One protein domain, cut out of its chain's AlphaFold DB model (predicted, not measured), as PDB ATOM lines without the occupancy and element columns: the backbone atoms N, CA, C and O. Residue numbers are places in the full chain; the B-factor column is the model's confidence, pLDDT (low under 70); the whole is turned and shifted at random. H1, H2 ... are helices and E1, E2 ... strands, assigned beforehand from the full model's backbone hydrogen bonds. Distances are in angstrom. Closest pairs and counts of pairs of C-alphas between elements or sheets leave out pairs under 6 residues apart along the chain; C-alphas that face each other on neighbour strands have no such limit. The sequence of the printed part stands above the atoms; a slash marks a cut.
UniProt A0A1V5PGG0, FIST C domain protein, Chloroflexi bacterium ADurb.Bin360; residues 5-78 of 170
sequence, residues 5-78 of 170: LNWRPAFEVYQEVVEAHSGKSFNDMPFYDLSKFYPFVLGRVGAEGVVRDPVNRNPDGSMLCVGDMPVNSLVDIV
ATOM      1  N   LEU A   5     118.071-178.393 314.533       97.44
ATOM      2  CA  LEU A   5     117.350-178.957 313.398       97.44
ATOM      3  C   LEU A   5     117.351-180.473 313.590       97.44
ATOM      4  O   LEU A   5     118.411-181.065 313.774       97.44
ATOM      5  N   ASN A   6     116.174-181.103 313.614       95.50
ATOM      6  CA  ASN A   6     116.034-182.542 313.893       95.50
ATOM      7  C   ASN A   6     116.807-183.001 315.150       95.50
ATOM      8  O   ASN A   6     117.498-184.016 315.129       95.50
ATOM      9  N   TRP A   7     116.716-182.222 316.236       96.12
ATOM     10  CA  TRP A   7     117.390-182.466 317.524       96.12
ATOM     11  C   TRP A   7     118.924-182.488 317.505       96.12
ATOM     12  O   TRP A   7     119.543-182.850 318.504       96.12
ATOM     13  N   ARG A   8     119.544-182.037 316.415       97.38
ATOM     14  CA  ARG A   8     120.989-181.792 316.309       97.38
ATOM     15  C   ARG A   8     121.267-180.288 316.323       97.38
ATOM     16  O   ARG A   8     120.365-179.532 315.948       97.38
ATOM     17  N   PRO A   9     122.468-179.830 316.722       98.06
ATOM     18  CA  PRO A   9     122.854-178.424 316.606       98.06
ATOM     19  C   PRO A   9     122.531-177.870 315.212       98.06
ATOM     20  O   PRO A   9     122.854-178.490 314.199       98.06
ATOM     21  N   ALA A  10     121.855-176.721 315.151       98.12
ATOM     22  CA  ALA A  10     121.305-176.208 313.894       98.12
ATOM     23  C   ALA A  10     122.384-176.005 312.820       98.12
ATOM     24  O   ALA A  10     122.187-176.388 311.666       98.12
ATOM     25  N   PHE A  11     123.532-175.447 313.210       98.44
ATOM     26  CA  PHE A  11     124.630-175.197 312.287       98.44
ATOM     27  C   PHE A  11     125.246-176.487 311.736       98.44
ATOM     28  O   PHE A  11     125.621-176.493 310.575       98.44
ATOM     29  N   GLU A  12     125.291-177.579 312.503       98.12
ATOM     30  CA  GLU A  12     125.834-178.865 312.040       98.12
ATOM     31  C   GLU A  12     125.020-179.412 310.859       98.12
ATOM     32  O   GLU A  12     125.562-179.681 309.790       98.12
ATOM     33  N   VAL A  13     123.694-179.476 311.011       98.44
ATOM     34  CA  VAL A  13     122.785-179.934 309.944       98.44
ATOM     35  C   VAL A  13     122.821-178.990 308.743       98.44
ATOM     36  O   VAL A  13     122.845-179.430 307.595       98.44
ATOM     37  N   TYR A  14     122.825-177.680 308.995       98.62
ATOM     38  CA  TYR A  14     122.885-176.677 307.937       98.62
ATOM     39  C   TYR A  14     124.200-176.748 307.149       98.62
ATOM     40  O   TYR A  14     124.186-176.690 305.920       98.62
ATOM     41  N   GLN A  15     125.325-176.908 307.851       98.44
ATOM     42  CA  GLN A  15     126.651-177.060 307.269       98.44
ATOM     43  C   GLN A  15     126.700-178.284 306.353       98.44
ATOM     44  O   GLN A  15     127.069-178.139 305.193       98.44
ATOM     45  N   GLU A  16     126.250-179.451 306.821       98.44
ATOM     46  CA  GLU A  16     126.220-180.678 306.013       98.44
ATOM     47  C   GLU A  16     125.481-180.481 304.684       98.44
ATOM     48  O   GLU A  16     125.999-180.834 303.624       98.44
ATOM     49  N   VAL A  17     124.290-179.877 304.723       98.50
ATOM     50  CA  VAL A  17     123.461-179.664 303.528       98.50
ATOM     51  C   VAL A  17     124.110-178.669 302.567       98.50
ATOM     52  O   VAL A  17     124.194-178.921 301.362       98.50
ATOM     53  N   VAL A  18     124.564-177.526 303.082       98.62
ATOM     54  CA  VAL A  18     125.082-176.438 302.249       98.62
ATOM     55  C   VAL A  18     126.451-176.772 301.674       98.62
ATOM     56  O   VAL A  18     126.687-176.493 300.498       98.62
ATOM     57  N   GLU A  19     127.351-177.382 302.442       98.56
ATOM     58  CA  GLU A  19     128.670-177.770 301.934       98.56
ATOM     59  C   GLU A  19     128.548-178.888 300.891       98.56
ATOM     60  O   GLU A  19     129.157-178.792 299.824       98.56
ATOM     61  N   ALA A  20     127.675-179.880 301.123       98.50
ATOM     62  CA  ALA A  20     127.407-180.940 300.150       98.50
ATOM     63  C   ALA A  20     126.817-180.405 298.834       98.50
ATOM     64  O   ALA A  20     127.208-180.859 297.760       98.50
ATOM     65  N   HIS A  21     125.898-179.434 298.893       98.38
ATOM     66  CA  HIS A  21     125.296-178.850 297.689       98.38
ATOM     67  C   HIS A  21     126.231-177.860 296.975       98.38
ATOM     68  O   HIS A  21     126.300-177.833 295.748       98.38
ATOM     69  N   SER A  22     126.930-177.007 297.727       97.62
ATOM     70  CA  SER A  22     127.734-175.915 297.164       97.62
ATOM     71  C   SER A  22     129.138-176.331 296.730       97.62
ATOM     72  O   SER A  22     129.749-175.624 295.927       97.62
ATOM     73  N   GLY A  23     129.674-177.419 297.294       98.19
ATOM     74  CA  GLY A  23     131.083-177.794 297.165       98.19
ATOM     75  C   GLY A  23     132.051-176.817 297.848       98.19
ATOM     76  O   GLY A  23     133.247-176.854 297.567       98.19
ATOM     77  N   LYS A  24     131.552-175.913 298.702       98.06
ATOM     78  CA  LYS A  24     132.334-174.926 299.462       98.06
ATOM     79  C   LYS A  24     132.241-175.222 300.952       98.06
ATOM     80  O   LYS A  24     131.248-175.781 301.391       98.06
ATOM     81  N   SER A  25     133.242-174.788 301.713       97.81
ATOM     82  CA  SER A  25     133.322-174.979 303.163       97.81
ATOM     83  C   SER A  25     133.105-173.666 303.916       97.81
ATOM     84  O   SER A  25     133.655-172.623 303.555       97.81
ATOM     85  N   PHE A  26     132.350-173.719 305.011       97.38
ATOM     86  CA  PHE A  26     132.175-172.601 305.941       97.38
ATOM     87  C   PHE A  26     133.421-172.296 306.784       97.38
ATOM     88  O   PHE A  26     133.401-171.338 307.565       97.38
ATOM     89  N   ASN A  27     134.476-173.109 306.676       95.75
ATOM     90  CA  ASN A  27     135.767-172.850 307.318       95.75
ATOM     91  C   ASN A  27     136.672-171.949 306.469       95.75
ATOM     92  O   ASN A  27     137.571-171.313 307.016       95.75
ATOM     93  N   ASP A  28     136.410-171.847 305.165       96.38
ATOM     94  CA  ASP A  28     137.289-171.143 304.226       96.38
ATOM     95  C   ASP A  28     136.834-169.702 303.951       96.38
ATOM     96  O   ASP A  28     137.505-168.951 303.241       96.38
ATOM     97  N   MET A  29     135.676-169.298 304.484       96.25
ATOM     98  CA  MET A  29     135.083-167.989 304.225       96.25
ATOM     99  C   MET A  29     134.169-167.511 305.361       96.25
ATOM    100  O   MET A  29     133.697-168.324 306.160       96.25
ATOM    101  N   PRO A  30     133.874-166.198 305.443       96.81
ATOM    102  CA  PRO A  30     132.881-165.682 306.374       96.81
ATOM    103  C   PRO A  30     131.533-166.385 306.197       96.81
ATOM    104  O   PRO A  30     131.077-166.594 305.073       96.81
ATOM    105  N   PHE A  31     130.864-166.698 307.311       97.38
ATOM    106  CA  PHE A  31     129.600-167.443 307.309       97.38
ATOM    107  C   PHE A  31     128.581-166.872 306.311       97.38
ATOM    108  O   PHE A  31     128.036-167.610 305.488       97.38
ATOM    109  N   TYR A  32     128.386-165.551 306.338       96.81
ATOM    110  CA  TYR A  32     127.379-164.889 305.512       96.81
ATOM    111  C   TYR A  32     127.690-164.908 304.010       96.81
ATOM    112  O   TYR A  32     126.770-164.862 303.194       96.81
ATOM    113  N   ASP A  33     128.958-165.038 303.611       96.69
ATOM    114  CA  ASP A  33     129.318-165.076 302.190       96.69
ATOM    115  C   ASP A  33     128.851-166.347 301.487       96.69
ATOM    116  O   ASP A  33     128.624-166.320 300.275       96.69
ATOM    117  N   LEU A  34     128.645-167.426 302.246       97.88
ATOM    118  CA  LEU A  34     128.023-168.647 301.756       97.88
ATOM    119  C   LEU A  34     126.538-168.715 302.136       97.88
ATOM    120  O   LEU A  34     125.702-168.966 301.268       97.88
ATOM    121  N   SER A  35     126.186-168.430 303.394       97.94
ATOM    122  CA  SER A  35     124.821-168.622 303.905       97.94
ATOM    123  C   SER A  35     123.774-167.739 303.217       97.94
ATOM    124  O   SER A  35     122.618-168.147 303.098       97.94
ATOM    125  N   LYS A  36     124.161-166.570 302.674       96.69
ATOM    126  CA  LYS A  36     123.251-165.669 301.938       96.69
ATOM    127  C   LYS A  36     122.579-166.314 300.721       96.69
ATOM    128  O   LYS A  36     121.539-165.825 300.279       96.69
ATOM    129  N   PHE A  37     123.161-167.387 300.179       97.94
ATOM    130  CA  PHE A  37     122.619-168.156 299.052       97.94
ATOM    131  C   PHE A  37     121.744-169.343 299.475       97.94
ATOM    132  O   PHE A  37     121.165-169.997 298.605       97.94
ATOM    133  N   TYR A  38     121.665-169.618 300.779       98.25
ATOM    134  CA  TYR A  38     121.003-170.788 301.352       98.25
ATOM    135  C   TYR A  38     120.069-170.403 302.507       98.25
ATOM    136  O   TYR A  38     120.325-170.781 303.655       98.25
ATOM    137  N   PRO A  39     119.016-169.604 302.265       97.69
ATOM    138  CA  PRO A  39     118.076-169.262 303.317       97.69
ATOM    139  C   PRO A  39     117.188-170.445 303.714       97.69
ATOM    140  O   PRO A  39     117.021-171.412 302.965       97.69
ATOM    141  N   PHE A  40     116.563-170.323 304.885       98.00
ATOM    142  CA  PHE A  40     115.472-171.208 305.274       98.00
ATOM    143  C   PHE A  40     114.162-170.756 304.631       98.00
ATOM    144  O   PHE A  40     113.903-169.557 304.524       98.00
ATOM    145  N   VAL A  41     113.305-171.706 304.270       96.50
ATOM    146  CA  VAL A  41     111.899-171.469 303.931       96.50
ATOM    147  C   VAL A  41     111.029-172.135 304.981       96.50
ATOM    148  O   VAL A  41     111.056-173.352 305.141       96.50
ATOM    149  N   LEU A  42     110.248-171.326 305.692       94.38
ATOM    150  CA  LEU A  42     109.211-171.792 306.605       94.38
ATOM    151  C   LEU A  42     107.984-172.192 305.782       94.38
ATOM    152  O   LEU A  42     107.345-171.335 305.164       94.38
ATOM    153  N   GLY A  43     107.659-173.485 305.772       87.69
ATOM    154  CA  GLY A  43     106.503-174.005 305.042       87.69
ATOM    155  C   GLY A  43     105.174-173.482 305.600       87.69
ATOM    156  O   GLY A  43     104.993-173.378 306.814       87.69
ATOM    157  N   ARG A  44     104.218-173.178 304.712       81.25
ATOM    158  CA  ARG A  44     102.845-172.792 305.076       81.25
ATOM    159  C   ARG A  44     101.828-173.640 304.329       81.25
ATOM    160  O   ARG A  44     101.938-173.856 303.127       81.25
ATOM    161  N   VAL A  45     100.807-174.104 305.042       77.88
ATOM    162  CA  VAL A  45      99.707-174.851 304.424       77.88
ATOM    163  C   VAL A  45      98.855-173.883 303.607       77.88
ATOM    164  O   VAL A  45      98.298-172.936 304.154       77.88
ATOM    165  N   GLY A  46      98.760-174.120 302.297       75.62
ATOM    166  CA  GLY A  46      97.909-173.334 301.395       75.62
ATOM    167  C   GLY A  46      98.420-171.926 301.066       75.62
ATOM    168  O   GLY A  46      97.680-171.150 300.469       75.62
ATOM    169  N   ALA A  47      99.662-171.592 301.427       79.38
ATOM    170  CA  ALA A  47     100.282-170.303 301.133       79.38
ATOM    171  C   ALA A  47     101.756-170.472 300.743       79.38
ATOM    172  O   ALA A  47     102.359-171.518 300.983       79.38
ATOM    173  N   GLU A  48     102.340-169.434 300.145       83.00
ATOM    174  CA  GLU A  48     103.779-169.402 299.887       83.00
ATOM    175  C   GLU A  48     104.571-169.436 301.203       83.00
ATOM    176  O   GLU A  48     104.150-168.882 302.227       83.00
ATOM    177  N   GLY A  49     105.711-170.127 301.174       89.81
ATOM    178  CA  GLY A  49     106.610-170.212 302.316       89.81
ATOM    179  C   GLY A  49     107.308-168.882 302.597       89.81
ATOM    180  O   GLY A  49     107.480-168.048 301.709       89.81
ATOM    181  N   VAL A  50     107.730-168.688 303.844       93.00
ATOM    182  CA  VAL A  50     108.393-167.450 304.275       93.00
ATOM    183  C   VAL A  50     109.894-167.669 304.353       93.00
ATOM    184  O   VAL A  50     110.359-168.550 305.074       93.00
ATOM    185  N   VAL A  51     110.651-166.850 303.626       95.75
ATOM    186  CA  VAL A  51     112.113-166.921 303.611       95.75
ATOM    187  C   VAL A  51     112.701-166.250 304.856       95.75
ATOM    188  O   VAL A  51     112.268-165.166 305.261       95.75
ATOM    189  N   ARG A  52     113.714-166.889 305.446       97.06
ATOM    190  CA  ARG A  52     114.487-166.401 306.592       97.06
ATOM    191  C   ARG A  52     115.975-166.525 306.296       97.06
ATOM    192  O   ARG A  52     116.488-167.631 306.130       97.06
ATOM    193  N   ASP A  53     116.659-165.386 306.219       96.94
ATOM    194  CA  ASP A  53     118.091-165.334 305.926       96.94
ATOM    195  C   ASP A  53     118.907-165.643 307.201       96.94
ATOM    196  O   ASP A  53     118.807-164.897 308.184       96.94
ATOM    197  N   PRO A  54     119.729-166.711 307.224       97.38
ATOM    198  CA  PRO A  54     120.670-166.957 308.306       97.38
ATOM    199  C   PRO A  54     121.865-166.007 308.182       97.38
ATOM    200  O   PRO A  54     122.623-166.051 307.211       97.38
ATOM    201  N   VAL A  55     122.055-165.157 309.189       96.44
ATOM    202  CA  VAL A  55     123.062-164.082 309.183       96.44
ATOM    203  C   VAL A  55     124.257-164.355 310.081       96.44
ATOM    204  O   VAL A  55     125.316-163.770 309.870       96.44
ATOM    205  N   ASN A  56     124.119-165.238 311.074       96.88
ATOM    206  CA  ASN A  56     125.239-165.599 311.937       96.88
ATOM    207  C   ASN A  56     125.095-167.003 312.539       96.88
ATOM    208  O   ASN A  56     123.992-167.551 312.599       96.88
ATOM    209  N   ARG A  57     126.208-167.540 313.043       96.00
ATOM    210  CA  ARG A  57     126.265-168.742 313.881       96.00
ATOM    211  C   ARG A  57     126.933-168.421 315.216       96.00
ATOM    212  O   ARG A  57     127.848-167.604 315.272       96.00
ATOM    213  N   ASN A  58     126.504-169.098 316.267       96.00
ATOM    214  CA  ASN A  58     127.082-168.987 317.599       96.00
ATOM    215  C   ASN A  58     128.019-170.174 317.893       96.00
ATOM    216  O   ASN A  58     127.897-171.224 317.255       96.00
ATOM    217  N   PRO A  59     128.935-170.049 318.876       95.06
ATOM    218  CA  PRO A  59     129.828-171.141 319.274       95.06
ATOM    219  C   PRO A  59     129.111-172.410 319.760       95.06
ATOM    220  O   PRO A  59     129.678-173.493 319.679       95.06
ATOM    221  N   ASP A  60     127.874-172.287 320.248       95.19
ATOM    222  CA  ASP A  60     127.032-173.407 320.692       95.19
ATOM    223  C   ASP A  60     126.323-174.144 319.537       95.19
ATOM    224  O   ASP A  60     125.534-175.058 319.773       95.19
ATOM    225  N   GLY A  61     126.581-173.748 318.285       95.50
ATOM    226  CA  GLY A  61     125.968-174.331 317.092       95.50
ATOM    227  C   GLY A  61     124.579-173.778 316.758       95.50
ATOM    228  O   GLY A  61     123.978-174.220 315.776       95.50
ATOM    229  N   SER A  62     124.062-172.807 317.518       97.50
ATOM    230  CA  SER A  62     122.820-172.112 317.167       97.50
ATOM    231  C   SER A  62     123.029-171.088 316.044       97.50
ATOM    232  O   SER A  62     124.122-170.556 315.844       97.50
ATOM    233  N   MET A  63     121.968-170.799 315.289       97.94
ATOM    234  CA  MET A  63     121.990-169.882 314.147       97.94
ATOM    235  C   MET A  63     121.058-168.688 314.359       97.94
ATOM    236  O   MET A  63     119.903-168.825 314.779       97.94
ATOM    237  N   LEU A  64     121.536-167.495 314.020       97.62
ATOM    238  CA  LEU A  64     120.737-166.276 313.998       97.62
ATOM    239  C   LEU A  64     120.144-166.077 312.602       97.62
ATOM    240  O   LEU A  64     120.877-166.039 311.617       97.62
ATOM    241  N   CYS A  65     118.824-165.920 312.537       96.88
ATOM    242  CA  CYS A  65     118.095-165.580 311.317       96.88
ATOM    243  C   CYS A  65     117.491-164.180 311.435       96.88
ATOM    244  O   CYS A  65     117.224-163.710 312.543       96.88
ATOM    245  N   VAL A  66     117.261-163.536 310.294       94.81
ATOM    246  CA  VAL A  66     116.529-162.268 310.222       94.81
ATOM    247  C   VAL A  66     115.032-162.557 310.337       94.81
ATOM    248  O   VAL A  66     114.400-163.053 309.410       94.81
ATOM    249  N   GLY A  67     114.467-162.254 311.502       93.00
ATOM    250  CA  GLY A  67     113.077-162.561 311.837       93.00
ATOM    251  C   GLY A  67     112.911-163.870 312.608       93.00
ATOM    252  O   GLY A  67     113.851-164.649 312.803       93.00
ATOM    253  N   ASP A  68     111.688-164.088 313.080       91.88
ATOM    254  CA  ASP A  68     111.384-165.204 313.965       91.88
ATOM    255  C   ASP A  68     111.359-166.547 313.231       91.88
ATOM    256  O   ASP A  68     110.929-166.659 312.078       91.88
ATOM    257  N   MET A  69     111.811-167.571 313.956       94.12
ATOM    258  CA  MET A  69     111.830-168.976 313.556       94.12
ATOM    259  C   MET A  69     111.042-169.769 314.606       94.12
ATOM    260  O   MET A  69     111.596-170.064 315.670       94.12
ATOM    261  N   PRO A  70     109.748-170.063 314.371       93.50
ATOM    262  CA  PRO A  70     108.913-170.737 315.359       93.50
ATOM    263  C   PRO A  70     109.398-172.162 315.646       93.50
ATOM    264  O   PRO A  70     109.854-172.878 314.750       93.50
ATOM    265  N   VAL A  71     109.265-172.594 316.900       94.31
ATOM    266  CA  VAL A  71     109.628-173.955 317.328       94.31
ATOM    267  C   VAL A  71     108.748-174.985 316.612       94.31
ATOM    268  O   VAL A  71     107.572-174.729 316.366       94.31
ATOM    269  N   ASN A  72     109.313-176.154 316.296       92.75
ATOM    270  CA  ASN A  72     108.639-177.250 315.585       92.75
ATOM    271  C   ASN A  72     108.134-176.879 314.176       92.75
ATOM    272  O   ASN A  72     107.224-177.524 313.656       92.75
ATOM    273  N   SER A  73     108.722-175.857 313.545       92.50
ATOM    274  CA  SER A  73     108.441-175.532 312.145       92.50
ATOM    275  C   SER A  73     109.109-176.530 311.204       92.50
ATOM    276  O   SER A  73     110.269-176.895 311.399       92.50
ATOM    277  N   LEU A  74     108.404-176.902 310.134       92.94
ATOM    278  CA  LEU A  74     109.032-177.524 308.974       92.94
ATOM    279  C   LEU A  74     109.811-176.451 308.209       92.94
ATOM    280  O   LEU A  74     109.249-175.407 307.858       92.94
ATOM    281  N   VAL A  75     111.096-176.714 307.971       95.62
ATOM    282  CA  VAL A  75     111.986-175.802 307.255       95.62
ATOM    283  C   VAL A  75     112.693-176.518 306.120       95.62
ATOM    284  O   VAL A  75     113.229-177.607 306.310       95.62
ATOM    285  N   ASP A  76     112.737-175.861 304.967       96.50
ATOM    286  CA  ASP A  76     113.580-176.256 303.844       96.50
ATOM    287  C   ASP A  76     114.801-175.335 303.773       96.50
ATOM    288  O   ASP A  76     114.686-174.132 304.011       96.50
ATOM    289  N   ILE A  77     115.967-175.874 303.416       97.81
ATOM    290  CA  ILE A  77     117.126-175.067 303.010       97.81
ATOM    291  C   ILE A  77     117.070-174.974 301.491       97.81
ATOM    292  O   ILE A  77     117.203-175.983 300.800       97.81
ATOM    293  N   VAL A  78     116.846-173.773 300.966       96.50
ATOM    294  CA  VAL A  78     116.656-173.562 299.525       96.50
ATOM    295  C   VAL A  78     117.792-172.747 298.940       96.50
ATOM    296  O   VAL A  78     118.493-172.043 299.654       96.50
TER     297      VAL A  78
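What this domain is: This is residues 5 to 78 of the 170 residues of the protein "FIST C domain protein" of Chloroflexi bacterium ADurb.Bin360 (UniProt A0A1V5PGG0). Two small antiparallel sheets follow each other, E2 running on into E3, with the helix H1 near E5 and near the E3 and E4 hairpin, and the short helix H2 packed on E3. The loop of the E1 and E2 hairpin makes one end of the long axis, and the link between H1 and H2 makes the other. The 74 printed residues hold H1, H2, E1, E2, E3, E4 and E5 in that order; the sheets are E2 - E1 - E5 and E3 - E4. The class is mixed, helices and strands, with 34 residues in named elements, under half. The whole is compact, with a radius of gyration of the C-alphas of 12.1 A, yet elongated, spanning 39 by 23 by 20 A.

Where its parts are: H1, residues 10 to 22, measures 17.9 A and begins at C-alpha 10 (121.305, -176.208, 313.894). H2 is residues 31 to 35, E1 40 to 42 and E2 50 to 52. E3, residues 54 to 57, measures 8.1 A. E4 is residues 63 to 65; E5, residues 75 to 77, ends at C-alpha 77 (117.126, -175.067, 303.010).

How they stand to each other: H1 is only just not on the three-stranded sheet, with 4 pairs of C-alphas within 10 A; its closest C-alphas to E5 are Tyr 14 and Ile 77, 7.7 A. The closest C-alphas of H1 and E4 are Phe 11 and Met 63, 6.2 A. Those of H2 and E3 are Tyr 32 and Val 55, 5.7 A. E1 pairs with E2 through N 42 and O 50, 2.8 A, and with E5 through N 41 and O 76, 2.8 A. In the hairpin E3 and E4, N 55 and O 64 are 2.8 A apart. In H1 and H2 every O i to N i+4 pair is within hydrogen-bond range.

The domain as a whole: The farthest C-alphas, Asp 28 and Gly 46, are 39.5 A apart. The printed part has no cut and no long link, and no printed residue is under 70 in pLDDT.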